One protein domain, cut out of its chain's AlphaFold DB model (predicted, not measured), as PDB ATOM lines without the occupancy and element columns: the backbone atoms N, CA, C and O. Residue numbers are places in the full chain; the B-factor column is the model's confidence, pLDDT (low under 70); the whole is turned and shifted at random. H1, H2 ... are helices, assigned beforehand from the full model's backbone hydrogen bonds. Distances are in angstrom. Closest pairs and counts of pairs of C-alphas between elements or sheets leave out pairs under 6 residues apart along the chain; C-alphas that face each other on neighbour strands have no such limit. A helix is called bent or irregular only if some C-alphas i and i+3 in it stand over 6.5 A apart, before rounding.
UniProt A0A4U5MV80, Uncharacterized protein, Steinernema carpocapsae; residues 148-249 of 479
ATOM      1  N   SER A 148      40.739  -1.429 -41.960       92.31
ATOM      2  CA  SER A 148      42.026  -1.563 -41.262       92.31
ATOM      3  C   SER A 148      42.038  -0.919 -39.870       92.31
ATOM      4  O   SER A 148      42.873  -1.271 -39.040       92.31
ATOM      5  N   VAL A 149      41.117   0.011 -39.602       95.44
ATOM      6  CA  VAL A 149      40.990   0.701 -38.310       95.44
ATOM      7  C   VAL A 149      40.397  -0.221 -37.247       95.44
ATOM      8  O   VAL A 149      40.800  -0.158 -36.087       95.44
ATOM      9  N   ILE A 150      39.469  -1.092 -37.650       94.19
ATOM     10  CA  ILE A 150      38.724  -1.992 -36.756       94.19
ATOM     11  C   ILE A 150      39.182  -3.453 -36.849       94.19
ATOM     12  O   ILE A 150      38.626  -4.326 -36.186       94.19
ATOM     13  N   THR A 151      40.186  -3.743 -37.676       91.00
ATOM     14  CA  THR A 151      40.786  -5.077 -37.755       91.00
ATOM     15  C   THR A 151      41.598  -5.352 -36.491       91.00
ATOM     16  O   THR A 151      42.382  -4.513 -36.053       91.00
ATOM     17  N   LEU A 152      41.410  -6.535 -35.900       88.00
ATOM     18  CA  LEU A 152      42.123  -6.937 -34.689       88.00
ATOM     19  C   LEU A 152      43.542  -7.414 -35.026       88.00
ATOM     20  O   LEU A 152      43.724  -8.460 -35.651       88.00
ATOM     21  N   GLU A 153      44.543  -6.703 -34.519       84.19
ATOM     22  CA  GLU A 153      45.949  -7.101 -34.514       84.19
ATOM     23  C   GLU A 153      46.372  -7.351 -33.060       84.19
ATOM     24  O   GLU A 153      46.234  -6.498 -32.191       84.19
ATOM     25  N   ASN A 154      46.835  -8.566 -32.742       80.25
ATOM     26  CA  ASN A 154      47.147  -8.975 -31.359       80.25
ATOM     27  C   ASN A 154      45.985  -8.795 -30.352       80.25
ATOM     28  O   ASN A 154      46.212  -8.660 -29.150       80.25
ATOM     29  N   GLY A 155      44.736  -8.845 -30.830       81.00
ATOM     30  CA  GLY A 155      43.533  -8.794 -29.993       81.00
ATOM     31  C   GLY A 155      42.995  -7.394 -29.687       81.00
ATOM     32  O   GLY A 155      42.040  -7.316 -28.914       81.00
ATOM     33  N   LYS A 156      43.564  -6.343 -30.292       83.81
ATOM     34  CA  LYS A 156      43.070  -4.956 -30.264       83.81
ATOM     35  C   LYS A 156      43.036  -4.367 -31.670       83.81
ATOM     36  O   LYS A 156      43.763  -4.838 -32.543       83.81
ATOM     37  N   CYS A 157      42.204  -3.361 -31.897       92.75
ATOM     38  CA  CYS A 157      42.218  -2.590 -33.140       92.75
ATOM     39  C   CYS A 157      42.824  -1.188 -32.949       92.75
ATOM     40  O   CYS A 157      42.961  -0.695 -31.827       92.75
ATOM     41  N   LYS A 158      43.137  -0.508 -34.059       95.06
ATOM     42  CA  LYS A 158      43.755   0.829 -34.042       95.06
ATOM     43  C   LYS A 158      42.869   1.892 -33.390       95.06
ATOM     44  O   LYS A 158      43.389   2.823 -32.784       95.06
ATOM     45  N   LEU A 159      41.545   1.759 -33.512       95.81
ATOM     46  CA  LEU A 159      40.592   2.664 -32.861       95.81
ATOM     47  C   LEU A 159      40.675   2.571 -31.332       95.81
ATOM     48  O   LEU A 159      40.687   3.591 -30.647       95.81
ATOM     49  N   GLU A 160      40.755   1.352 -30.796       93.00
ATOM     50  CA  GLU A 160      40.900   1.135 -29.355       93.00
ATOM     51  C   GLU A 160      42.251   1.630 -28.841       93.00
ATOM     52  O   GLU A 160      42.306   2.231 -27.768       93.00
ATOM     53  N   ASP A 161      43.326   1.407 -29.602       92.81
ATOM     54  CA  ASP A 161      44.664   1.881 -29.242       92.81
ATOM     55  C   ASP A 161      44.726   3.415 -29.196       92.81
ATOM     56  O   ASP A 161      45.255   3.969 -28.233       92.81
ATOM     57  N   ALA A 162      44.110   4.105 -30.162       95.38
ATOM     58  CA  ALA A 162      44.037   5.567 -30.180       95.38
ATOM     59  C   ALA A 162      43.267   6.131 -28.969       95.38
ATOM     60  O   ALA A 162      43.715   7.073 -28.313       95.38
ATOM     61  N   LEU A 163      42.132   5.517 -28.610       94.75
ATOM     62  CA  LEU A 163      41.367   5.895 -27.415       94.75
ATOM     63  C   LEU A 163      42.136   5.610 -26.117       94.75
ATOM     64  O   LEU A 163      42.016   6.362 -25.151       94.75
ATOM     65  N   LEU A 164      42.920   4.532 -26.075       92.88
ATOM     66  CA  LEU A 164      43.765   4.186 -24.930       92.88
ATOM     67  C   LEU A 164      44.932   5.143 -24.736       92.88
ATOM     68  O   LEU A 164      45.234   5.517 -23.601       92.88
ATOM     69  N   GLU A 165      45.556   5.578 -25.823       92.75
ATOM     70  CA  GLU A 165      46.572   6.619 -25.760       92.75
ATOM     71  C   GLU A 165      45.975   7.937 -25.254       92.75
ATOM     72  O   GLU A 165      46.523   8.536 -24.326       92.75
ATOM     73  N   PHE A 166      44.809   8.341 -25.767       92.69
ATOM     74  CA  PHE A 166      44.123   9.546 -25.301       92.69
ATOM     75  C   PHE A 166      43.747   9.476 -23.815       92.69
ATOM     76  O   PHE A 166      44.051  10.402 -23.063       92.69
ATOM     77  N   GLU A 167      43.175   8.361 -23.349       91.81
ATOM     78  CA  GLU A 167      42.841   8.171 -21.931       91.81
ATOM     79  C   GLU A 167      44.064   8.336 -21.016       91.81
ATOM     80  O   GLU A 167      43.958   8.875 -19.911       91.81
ATOM     81  N   SER A 168      45.253   7.926 -21.472       91.31
ATOM     82  CA  SER A 168      46.486   8.073 -20.689       91.31
ATOM     83  C   SER A 168      46.847   9.536 -20.390       91.31
ATOM     84  O   SER A 168      47.548   9.808 -19.413       91.31
ATOM     85  N   THR A 169      46.332  10.477 -21.191       90.38
ATOM     86  CA  THR A 169      46.517  11.926 -21.007       90.38
ATOM     87  C   THR A 169      45.525  12.536 -20.012       90.38
ATOM     88  O   THR A 169      45.760  13.623 -19.478       90.38
ATOM     89  N   ILE A 170      44.441  11.821 -19.711       90.12
ATOM     90  CA  ILE A 170      43.385  12.272 -18.812       90.12
ATOM     91  C   ILE A 170      43.815  12.066 -17.358       90.12
ATOM     92  O   ILE A 170      44.443  11.070 -16.990       90.12
ATOM     93  N   SER A 171      43.485  13.029 -16.499       90.25
ATOM     94  CA  SER A 171      43.772  12.950 -15.058       90.25
ATOM     95  C   SER A 171      42.551  12.577 -14.220       90.25
ATOM     96  O   SER A 171      42.713  11.990 -13.151       90.25
ATOM     97  N   ASP A 172      41.345  12.904 -14.685       89.75
ATOM     98  CA  ASP A 172      40.108  12.636 -13.960       89.75
ATOM     99  C   ASP A 172      39.680  11.167 -14.103       89.75
ATOM    100  O   ASP A 172      39.644  10.612 -15.198       89.75
ATOM    101  N   GLN A 173      39.370  10.517 -12.979       89.38
ATOM    102  CA  GLN A 173      39.040   9.092 -12.968       89.38
ATOM    103  C   GLN A 173      37.664   8.799 -13.576       89.38
ATOM    104  O   GLN A 173      37.505   7.770 -14.219       89.38
ATOM    105  N   SER A 174      36.683   9.687 -13.409       86.25
ATOM    106  CA  SER A 174      35.350   9.480 -13.985       86.25
ATOM    107  C   SER A 174      35.373   9.566 -15.510       86.25
ATOM    108  O   SER A 174      34.630   8.858 -16.186       86.25
ATOM    109  N   GLU A 175      36.275  10.385 -16.053       86.12
ATOM    110  CA  GLU A 175      36.519  10.477 -17.490       86.12
ATOM    111  C   GLU A 175      37.196   9.219 -18.038       86.12
ATOM    112  O   GLU A 175      36.808   8.717 -19.094       86.12
ATOM    113  N   LYS A 176      38.145   8.651 -17.282       88.81
ATOM    114  CA  LYS A 176      38.748   7.352 -17.611       88.81
ATOM    115  C   LYS A 176      37.726   6.229 -17.599       88.81
ATOM    116  O   LYS A 176      37.651   5.492 -18.572       88.81
ATOM    117  N   ASP A 177      36.904   6.154 -16.555       88.00
ATOM    118  CA  ASP A 177      35.871   5.124 -16.432       88.00
ATOM    119  C   ASP A 177      34.885   5.183 -17.620       88.00
ATOM    120  O   ASP A 177      34.498   4.152 -18.167       88.00
ATOM    121  N   ALA A 178      34.524   6.386 -18.083       89.94
ATOM    122  CA  ALA A 178      33.662   6.564 -19.252       89.94
ATOM    123  C   ALA A 178      34.336   6.143 -20.576       89.94
ATOM    124  O   ALA A 178      33.687   5.535 -21.430       89.94
ATOM    125  N   LEU A 179      35.629   6.435 -20.767       91.06
ATOM    126  CA  LEU A 179      36.380   5.957 -21.936       91.06
ATOM    127  C   LEU A 179      36.617   4.443 -21.903       91.06
ATOM    128  O   LEU A 179      36.574   3.800 -22.953       91.06
ATOM    129  N   ASP A 180      36.809   3.867 -20.719       88.88
ATOM    130  CA  ASP A 180      36.863   2.423 -20.502       88.88
ATOM    131  C   ASP A 180      35.557   1.750 -20.945       88.88
ATOM    132  O   ASP A 180      35.589   0.755 -21.676       88.88
ATOM    133  N   GLU A 181      34.407   2.315 -20.564       89.19
ATOM    134  CA  GLU A 181      33.092   1.845 -21.013       89.19
ATOM    135  C   GLU A 181      32.935   1.958 -22.538       89.19
ATOM    136  O   GLU A 181      32.535   0.987 -23.184       89.19
ATOM    137  N   LEU A 182      33.314   3.098 -23.132       91.81
ATOM    138  CA  LEU A 182      33.282   3.292 -24.585       91.81
ATOM    139  C   LEU A 182      34.137   2.247 -25.315       91.81
ATOM    140  O   LEU A 182      33.668   1.614 -26.264       91.81
ATOM    141  N   ARG A 183      35.378   2.026 -24.866       93.00
ATOM    142  CA  ARG A 183      36.256   1.002 -25.447       93.00
ATOM    143  C   ARG A 183      35.683  -0.400 -25.296       93.00
ATOM    144  O   ARG A 183      35.783  -1.179 -26.234       93.00
ATOM    145  N   ALA A 184      35.069  -0.726 -24.161       87.12
ATOM    146  CA  ALA A 184      34.442  -2.030 -23.965       87.12
ATOM    147  C   ALA A 184      33.265  -2.262 -24.934       87.12
ATOM    148  O   ALA A 184      33.105  -3.373 -25.446       87.12
ATOM    149  N   GLU A 185      32.462  -1.231 -25.226       87.00
ATOM    150  CA  GLU A 185      31.402  -1.315 -26.241       87.00
ATOM    151  C   GLU A 185      31.971  -1.494 -27.660       87.00
ATOM    152  O   GLU A 185      31.456  -2.307 -28.435       87.00
ATOM    153  N   ILE A 186      33.061  -0.788 -27.985       91.06
ATOM    154  CA  ILE A 186      33.785  -0.938 -29.257       91.06
ATOM    155  C   ILE A 186      34.337  -2.363 -29.398       91.06
ATOM    156  O   ILE A 186      34.076  -3.018 -30.409       91.06
ATOM    157  N   ASP A 187      35.032  -2.870 -28.377       88.62
ATOM    158  CA  ASP A 187      35.611  -4.218 -28.353       88.62
ATOM    159  C   ASP A 187      34.539  -5.292 -28.571       88.62
ATOM    160  O   ASP A 187      34.694  -6.197 -29.397       88.62
ATOM    161  N   PHE A 188      33.406  -5.157 -27.874       86.62
ATOM    162  CA  PHE A 188      32.268  -6.059 -28.019       86.62
ATOM    163  C   PHE A 188      31.731  -6.075 -29.456       86.62
ATOM    164  O   PHE A 188      31.520  -7.149 -30.020       86.62
ATOM    165  N   CYS A 189      31.549  -4.899 -30.066       88.06
ATOM    166  CA  CYS A 189      31.080  -4.773 -31.445       88.06
ATOM    167  C   CYS A 189      32.058  -5.412 -32.446       88.06
ATOM    168  O   CYS A 189      31.659  -6.173 -33.331       88.06
ATOM    169  N   ILE A 190      33.356  -5.143 -32.294       89.00
ATOM    170  CA  ILE A 190      34.389  -5.616 -33.221       89.00
ATOM    171  C   ILE A 190      34.581  -7.132 -33.123       89.00
ATOM    172  O   ILE A 190      34.728  -7.799 -34.156       89.00
ATOM    173  N   LYS A 191      34.545  -7.694 -31.909       87.31
ATOM    174  CA  LYS A 191      34.700  -9.136 -31.669       87.31
ATOM    175  C   LYS A 191      33.457  -9.956 -32.003       87.31
ATOM    176  O   LYS A 191      33.567 -11.180 -32.094       87.31
ATOM    177  N   ASP A 192      32.300  -9.330 -32.216       84.00
ATOM    178  CA  ASP A 192      31.108 -10.051 -32.646       84.00
ATOM    179  C   ASP A 192      31.291 -10.583 -34.079       84.00
ATOM    180  O   ASP A 192      31.285  -9.853 -35.073       84.00
ATOM    181  N   THR A 193      31.488 -11.898 -34.186       84.94
ATOM    182  CA  THR A 193      31.664 -12.598 -35.465       84.94
ATOM    183  C   THR A 193      30.364 -12.758 -36.250       84.94
ATOM    184  O   THR A 193      30.407 -13.207 -37.392       84.94
ATOM    185  N   SER A 194      29.211 -12.466 -35.640       83.94
ATOM    186  CA  SER A 194      27.913 -12.510 -36.319       83.94
ATOM    187  C   SER A 194      27.620 -11.245 -37.124       83.94
ATOM    188  O   SER A 194      26.802 -11.302 -38.039       83.94
ATOM    189  N   LEU A 195      28.309 -10.141 -36.819       83.62
ATOM    190  CA  LEU A 195      28.153  -8.874 -37.519       83.62
ATOM    191  C   LEU A 195      29.046  -8.814 -38.760       83.62
ATOM    192  O   LEU A 195      30.252  -9.083 -38.703       83.62
ATOM    193  N   SER A 196      28.455  -8.385 -39.870       87.00
ATOM    194  CA  SER A 196      29.179  -7.931 -41.058       87.00
ATOM    195  C   SER A 196      29.985  -6.658 -40.779       87.00
ATOM    196  O   SER A 196      29.799  -5.981 -39.764       87.00
ATOM    197  N   TYR A 197      30.889  -6.312 -41.696       89.12
ATOM    198  CA  TYR A 197      31.664  -5.074 -41.619       89.12
ATOM    199  C   TYR A 197      30.747  -3.843 -41.531       89.12
ATOM    200  O   TYR A 197      30.917  -2.983 -40.670       89.12
ATOM    201  N   GLU A 198      29.721  -3.797 -42.373       89.62
ATOM    202  CA  GLU A 198      28.772  -2.694 -42.467       89.62
ATOM    203  C   GLU A 198      27.929  -2.556 -41.193       89.62
ATOM    204  O   GLU A 198      27.693  -1.441 -40.723       89.62
ATOM    205  N   GLU A 199      27.516  -3.679 -40.597       87.19
ATOM    206  CA  GLU A 199      26.813  -3.685 -39.310       87.19
ATOM    207  C   GLU A 199      27.716  -3.210 -38.169       87.19
ATOM    208  O   GLU A 199      27.259  -2.449 -37.316       87.19
ATOM    209  N   LYS A 200      29.003  -3.581 -38.173       91.25
ATOM    210  CA  LYS A 200      29.976  -3.054 -37.202       91.25
ATOM    211  C   LYS A 200      30.122  -1.547 -37.333       91.25
ATOM    212  O   LYS A 200      30.007  -0.847 -36.334       91.25
ATOM    213  N   MET A 201      30.298  -1.031 -38.549       95.19
ATOM    214  CA  MET A 201      30.403   0.411 -38.793       95.19
ATOM    215  C   MET A 201      29.142   1.163 -38.336       95.19
ATOM    216  O   MET A 201      29.242   2.173 -37.640       95.19
ATOM    217  N   ALA A 202      27.950   0.645 -38.651       90.56
ATOM    218  CA  ALA A 202      26.690   1.233 -38.201       90.56
ATOM    219  C   ALA A 202      26.552   1.230 -36.665       90.56
ATOM    220  O   ALA A 202      26.155   2.239 -36.079       90.56
ATOM    221  N   ASN A 203      26.911   0.123 -36.008       90.31
ATOM    222  CA  ASN A 203      26.843  -0.008 -34.552       90.31
ATOM    223  C   ASN A 203      27.863   0.887 -33.845       90.31
ATOM    224  O   ASN A 203      27.504   1.555 -32.879       90.31
ATOM    225  N   LEU A 204      29.100   0.964 -34.347       94.56
ATOM    226  CA  LEU A 204      30.124   1.869 -33.820       94.56
ATOM    227  C   LEU A 204      29.659   3.323 -33.912       94.56
ATOM    228  O   LEU A 204      29.750   4.064 -32.937       94.56
ATOM    229  N   SER A 205      29.063   3.712 -35.038       95.75
ATOM    230  CA  SER A 205      28.464   5.038 -35.193       95.75
ATOM    231  C   SER A 205      27.427   5.342 -34.105       95.75
ATOM    232  O   SER A 205      27.449   6.415 -33.507       95.75
ATOM    233  N   LEU A 206      26.530   4.390 -33.823       91.12
ATOM    234  CA  LEU A 206      25.509   4.530 -32.784       91.12
ATOM    235  C   LEU A 206      26.118   4.588 -31.374       91.12
ATOM    236  O   LEU A 206      25.657   5.377 -30.548       91.12
ATOM    237  N   THR A 207      27.156   3.794 -31.103       92.75
ATOM    238  CA  THR A 207      27.921   3.842 -29.849       92.75
ATOM    239  C   THR A 207      28.478   5.245 -29.611       92.75
ATOM    240  O   THR A 207      28.200   5.836 -28.568       92.75
ATOM    241  N   PHE A 208      29.149   5.845 -30.598       95.69
ATOM    242  CA  PHE A 208      29.664   7.213 -30.470       95.69
ATOM    243  C   PHE A 208      28.553   8.271 -30.360       95.69
ATOM    244  O   PHE A 208      28.668   9.172 -29.533       95.69
ATOM    245  N   ILE A 209      27.446   8.153 -31.110       90.44
ATOM    246  CA  ILE A 209      26.283   9.053 -30.957       90.44
ATOM    247  C   ILE A 209      25.778   9.041 -29.508       90.44
ATOM    248  O   ILE A 209      25.552  10.094 -28.909       90.44
ATOM    249  N   ASN A 210      25.582   7.852 -28.935       89.81
ATOM    250  CA  ASN A 210      25.081   7.716 -27.570       89.81
ATOM    251  C   ASN A 210      26.086   8.240 -26.545       89.81
ATOM    252  O   ASN A 210      25.684   8.903 -25.587       89.81
ATOM    253  N   PHE A 211      27.375   7.997 -26.779       91.56
ATOM    254  CA  PHE A 211      28.446   8.520 -25.949       91.56
ATOM    255  C   PHE A 211      28.443  10.055 -25.936       91.56
ATOM    256  O   PHE A 211      28.360  10.657 -24.869       91.56
ATOM    257  N   PHE A 212      28.418  10.713 -27.100       93.38
ATOM    258  CA  PHE A 212      28.430  12.180 -27.176       93.38
ATOM    259  C   PHE A 212      27.154  12.832 -26.636       93.38
ATOM    260  O   PHE A 212      27.203  13.938 -26.108       93.38
ATOM    261  N   LYS A 213      26.009  12.140 -26.651       90.25
ATOM    262  CA  LYS A 213      24.803  12.623 -25.955       90.25
ATOM    263  C   LYS A 213      24.973  12.700 -24.437       90.25
ATOM    264  O   LYS A 213      24.342  13.543 -23.802       90.25
ATOM    265  N   LEU A 214      25.779  11.811 -23.858       88.62
ATOM    266  CA  LEU A 214      26.073  11.785 -22.424       88.62
ATOM    267  C   LEU A 214      27.277  12.672 -22.073       88.62
ATOM    268  O   LEU A 214      27.282  13.302 -21.018       88.62
ATOM    269  N   HIS A 215      28.245  12.768 -22.986       88.94
ATOM    270  CA  HIS A 215      29.545  13.414 -22.796       88.94
ATOM    271  C   HIS A 215      29.810  14.498 -23.854       88.94
ATOM    272  O   HIS A 215      30.885  14.559 -24.445       88.94
ATOM    273  N   ALA A 216      28.830  15.375 -24.098       91.50
ATOM    274  CA  ALA A 216      28.881  16.372 -25.177       91.50
ATOM    275  C   ALA A 216      30.108  17.301 -25.114       91.50
ATOM    276  O   ALA A 216      30.602  17.749 -26.143       91.50
ATOM    277  N   ALA A 217      30.623  17.572 -23.910       89.50
ATOM    278  CA  ALA A 217      31.809  18.403 -23.716       89.50
ATOM    279  C   ALA A 217      33.090  17.797 -24.319       89.50
ATOM    280  O   ALA A 217      34.012  18.546 -24.615       89.50
ATOM    281  N   TRP A 218      33.143  16.478 -24.518       89.31
ATOM    282  CA  TRP A 218      34.326  15.779 -25.034       89.31
ATOM    283  C   TRP A 218      34.232  15.450 -26.520       89.31
ATOM    284  O   TRP A 218      35.160  14.871 -27.077       89.31
ATOM    285  N   GLU A 219      33.114  15.778 -27.174       91.19
ATOM    286  CA  GLU A 219      32.895  15.401 -28.569       91.19
ATOM    287  C   GLU A 219      33.996  15.947 -29.485       91.19
ATOM    288  O   GLU A 219      34.514  15.209 -30.317       91.19
ATOM    289  N   VAL A 220      34.393  17.208 -29.296       90.69
ATOM    290  CA  VAL A 220      35.451  17.844 -30.098       90.69
ATOM    291  C   VAL A 220      36.800  17.160 -29.875       90.69
ATOM    292  O   VAL A 220      37.459  16.795 -30.846       90.69
ATOM    293  N   ASP A 221      37.180  16.941 -28.615       91.62
ATOM    294  CA  ASP A 221      38.481  16.363 -28.271       91.62
ATOM    295  C   ASP A 221      38.597  14.920 -28.775       91.62
ATOM    296  O   ASP A 221      39.585  14.567 -29.414       91.62
ATOM    297  N   ILE A 222      37.554  14.104 -28.580       94.19
ATOM    298  CA  ILE A 222      37.541  12.704 -29.024       94.19
ATOM    299  C   ILE A 222      37.529  12.605 -30.546       94.19
ATOM    300  O   ILE A 222      38.272  11.807 -31.111       94.19
ATOM    301  N   ARG A 223      36.725  13.420 -31.236       94.81
ATOM    302  CA  ARG A 223      36.724  13.463 -32.707       94.81
ATOM    303  C   ARG A 223      38.084  13.875 -33.276       94.81
ATOM    304  O   ARG A 223      38.436  13.426 -34.365       94.81
ATOM    305  N   GLY A 224      38.838  14.695 -32.543       92.94
ATOM    306  CA  GLY A 224      40.176  15.153 -32.910       92.94
ATOM    307  C   GLY A 224      41.301  14.132 -32.705       92.94
ATOM    308  O   GLY A 224      42.406  14.375 -33.182       92.94
ATOM    309  N   ILE A 225      41.051  13.002 -32.033       95.38
ATOM    310  CA  ILE A 225      42.067  11.961 -31.806       95.38
ATOM    311  C   ILE A 225      42.529  11.386 -33.149       95.38
ATOM    312  O   ILE A 225      41.704  10.959 -33.957       95.38
ATOM    313  N   ASP A 226      43.845  11.341 -33.365       94.50
ATOM    314  CA  ASP A 226      44.450  10.704 -34.535       94.50
ATOM    315  C   ASP A 226      44.501   9.179 -34.367       94.50
ATOM    316  O   ASP A 226      44.911   8.656 -33.331       94.50
ATOM    317  N   ILE A 227      44.083   8.461 -35.403       94.06
ATOM    318  CA  ILE A 227      44.168   7.010 -35.519       94.06
ATOM    319  C   ILE A 227      45.402   6.687 -36.372       94.06
ATOM    320  O   ILE A 227      45.416   6.997 -37.574       94.06
ATOM    321  N   PRO A 228      46.413   6.001 -35.807       85.00
ATOM    322  CA  PRO A 228      47.664   5.725 -36.500       85.00
ATOM    323  C   PRO A 228      47.486   5.052 -37.867       85.00
ATOM    324  O   PRO A 228      46.936   3.954 -37.999       85.00
ATOM    325  N   GLY A 229      48.010   5.701 -38.909       84.00
ATOM    326  CA  GLY A 229      47.956   5.197 -40.284       84.00
ATOM    327  C   GLY A 229      46.580   5.297 -40.948       84.00
ATOM    328  O   GLY A 229      46.355   4.602 -41.937       84.00
ATOM    329  N   PHE A 230      45.677   6.122 -40.413       90.50
ATOM    330  CA  PHE A 230      44.383   6.432 -41.021       90.50
ATOM    331  C   PHE A 230      44.104   7.944 -41.039       90.50
ATOM    332  O   PHE A 230      43.954   8.521 -42.111       90.50
ATOM    333  N   GLY A 231      44.057   8.591 -39.874       90.00
ATOM    334  CA  GLY A 231      43.574   9.967 -39.706       90.00
ATOM    335  C   GLY A 231      42.682  10.079 -38.472       90.00
ATOM    336  O   GLY A 231      42.713   9.201 -37.622       90.00
ATOM    337  N   SER A 232      41.857  11.115 -38.354       94.56
ATOM    338  CA  SER A 232      41.101  11.353 -37.116       94.56
ATOM    339  C   SER A 232      39.936  10.379 -36.870       94.56
ATOM    340  O   SER A 232      39.377   9.786 -37.801       94.56
ATOM    341  N   ILE A 233      39.499  10.275 -35.609       96.62
ATOM    342  CA  ILE A 233      38.228   9.630 -35.249       96.62
ATOM    343  C   ILE A 233      37.060  10.296 -35.984       96.62
ATOM    344  O   ILE A 233      36.157   9.585 -36.418       96.62
ATOM    345  N   ASP A 234      37.069  11.617 -36.200       95.38
ATOM    346  CA  ASP A 234      36.017  12.276 -36.988       95.38
ATOM    347  C   ASP A 234      35.893  11.670 -38.390       95.38
ATOM    348  O   ASP A 234      34.802  11.253 -38.776       95.38
ATOM    349  N   ALA A 235      37.010  11.515 -39.109       95.25
ATOM    350  CA  ALA A 235      37.026  10.919 -40.445       95.25
ATOM    351  C   ALA A 235      36.505   9.469 -40.443       95.25
ATOM    352  O   ALA A 235      35.796   9.052 -41.364       95.25
ATOM    353  N   PHE A 236      36.811   8.699 -39.393       97.69
ATOM    354  CA  PHE A 236      36.276   7.348 -39.210       97.69
ATOM    355  C   PHE A 236      34.757   7.367 -38.966       97.69
ATOM    356  O   PHE A 236      34.008   6.559 -39.533       97.69
ATOM    357  N   LEU A 237      34.280   8.304 -38.146       97.38
ATOM    358  CA  LEU A 237      32.863   8.460 -37.835       97.38
ATOM    359  C   LEU A 237      32.061   8.982 -39.025       97.38
ATOM    360  O   LEU A 237      30.928   8.547 -39.204       97.38
ATOM    361  N   GLU A 238      32.618   9.837 -39.882       96.31
ATOM    362  CA  GLU A 238      31.942  10.277 -41.107       96.31
ATOM    363  C   GLU A 238      31.581   9.108 -42.028       96.31
ATOM    364  O   GLU A 238      30.478   9.080 -42.582       96.31
ATOM    365  N   VAL A 239      32.488   8.134 -42.164       97.75
ATOM    366  CA  VAL A 239      32.248   6.894 -42.917       97.75
ATOM    367  C   VAL A 239      31.245   6.007 -42.179       97.75
ATOM    368  O   VAL A 239      30.262   5.559 -42.773       97.75
ATOM    369  N   SER A 240      31.447   5.788 -40.876       97.75
ATOM    370  CA  SER A 240      30.565   4.961 -40.035       97.75
ATOM    371  C   SER A 240      29.111   5.448 -40.059       97.75
ATOM    372  O   SER A 240      28.178   4.651 -40.196       97.75
ATOM    373  N   MET A 241      28.914   6.768 -40.040       97.31
ATOM    374  CA  MET A 241      27.607   7.414 -40.134       97.31
ATOM    375  C   MET A 241      26.890   7.117 -41.455       97.31
ATOM    376  O   MET A 241      25.659   7.049 -41.464       97.31
ATOM    377  N   GLN A 242      27.606   6.909 -42.569       97.50
ATOM    378  CA  GLN A 242      26.961   6.527 -43.832       97.50
ATOM    379  C   GLN A 242      26.321   5.142 -43.719       97.50
ATOM    380  O   GLN A 242      25.152   4.977 -44.076       97.50
ATOM    381  N   PHE A 243      27.038   4.169 -43.147       95.44
ATOM    382  CA  PHE A 243      26.498   2.832 -42.897       95.44
ATOM    383  C   PHE A 243      25.317   2.870 -41.922       95.44
ATOM    384  O   PHE A 243      24.284   2.252 -42.187       95.44
ATOM    385  N   TYR A 244      25.414   3.667 -40.851       96.19
ATOM    386  CA  TYR A 244      24.307   3.879 -39.916       96.19
ATOM    387  C   TYR A 244      23.049   4.418 -40.609       96.19
ATOM    388  O   TYR A 244      21.950   3.886 -40.431       96.19
ATOM    389  N   ARG A 245      23.187   5.451 -41.444       96.44
ATOM    390  CA  ARG A 245      22.062   6.043 -42.185       96.44
ATOM    391  C   ARG A 245      21.460   5.056 -43.171       96.44
ATOM    392  O   ARG A 245      20.240   4.924 -43.235       96.44
ATOM    393  N   MET A 246      22.298   4.311 -43.888       92.75
ATOM    394  CA  MET A 246      21.838   3.279 -44.814       92.75
ATOM    395  C   MET A 246      21.046   2.176 -44.108       92.75
ATOM    396  O   MET A 246      19.973   1.798 -44.588       92.75
ATOM    397  N   ALA A 247      21.514   1.717 -42.943       88.69
ATOM    398  CA  ALA A 247      20.799   0.752 -42.112       88.69
ATOM    399  C   ALA A 247      19.435   1.288 -41.636       88.69
ATOM    400  O   ALA A 247      18.496   0.516 -41.455       88.69
ATOM    401  N   ASN A 248      19.293   2.611 -41.506       90.38
ATOM    402  CA  ASN A 248      18.097   3.274 -40.984       90.38
ATOM    403  C   ASN A 248      17.192   3.926 -42.041       90.38
ATOM    404  O   ASN A 248      16.180   4.531 -41.680       90.38
ATOM    405  N   PHE A 249      17.454   3.756 -43.343       91.19
ATOM    406  CA  PHE A 249      16.576   4.297 -44.391       91.19
ATOM    407  C   PHE A 249      15.118   3.857 -44.247       91.19
ATOM    408  O   PHE A 249      14.207   4.612 -44.579       91.19
TER     409      PHE A 249
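What this domain is: This is residues 148 to 249 of the 479 residues of an uncharacterized protein of Steinernema carpocapsae (UniProt A0A4U5MV80). Three helices, H1, H2 and H3, run side by side in alternating directions with H2 at the corner of a triangle, and H5 crosses H3 on the side away from H2, its first residue coming near H1. Short H4 follows H3 after a single residue and folds back, its last residue, Arg 223, coming near Asp 234 of H5. The 102 printed residues hold five named helices, H1 to H5, and no named strand: all helix. The whole is compact, radius of gyration of the C-alphas 13.0 A, spanning 39 by 31 by 23 A.

How they stand to each other: H1, residues 158 to 169, and H2, residues 173 to 191, form a helical hairpin at a shallow tilt of 8 degrees; their closest C-alphas, Glu 167 and Lys 176, are 6.0 A apart. With residues 182 to 190 alone, H2 touches H3, residues 197 to 214, in a second hairpin at 17 degrees, closest C-alphas Cys 189 and Lys 200, 6.1 A. H1 and H3 are apart. H5, residues 233 to 248, touches residues 198 to 206 of H3, only just about perpendicular at 71 degrees; the C-alphas of Ala 202 and Tyr 244 come closest, 4.0 A. H4, residues 216 to 223, only just touches H5, with 3 pairs of C-alphas within 8 A, closest Arg 223 and Asp 234, 4.5 A. Every O i to N i+4 pair is within hydrogen-bond range in H2 and H3, against 7 of 8 in H1, 2 of 4 in H4 and 9 of 12 in H5.

Where its parts are: H1 begins at C-alpha 158 (43.755, 0.829, -34.042) and is 17.3 A long. H2 measures 26.5 A and H3 26.2 A. H4, 11.3 A, is irregular: C-alphas 217 and 220 are 7.4 A apart. H5, 21.9 A, has a kink of 26 degrees near residue 240 and ends at C-alpha 248 (18.097, 3.274, -40.984).

The domain as a whole: The C-alphas farthest apart, Ser 171 and Phe 249, are 40.9 A apart. The printed part has no cut and no long link. No printed residue is under 70 in pLDDT.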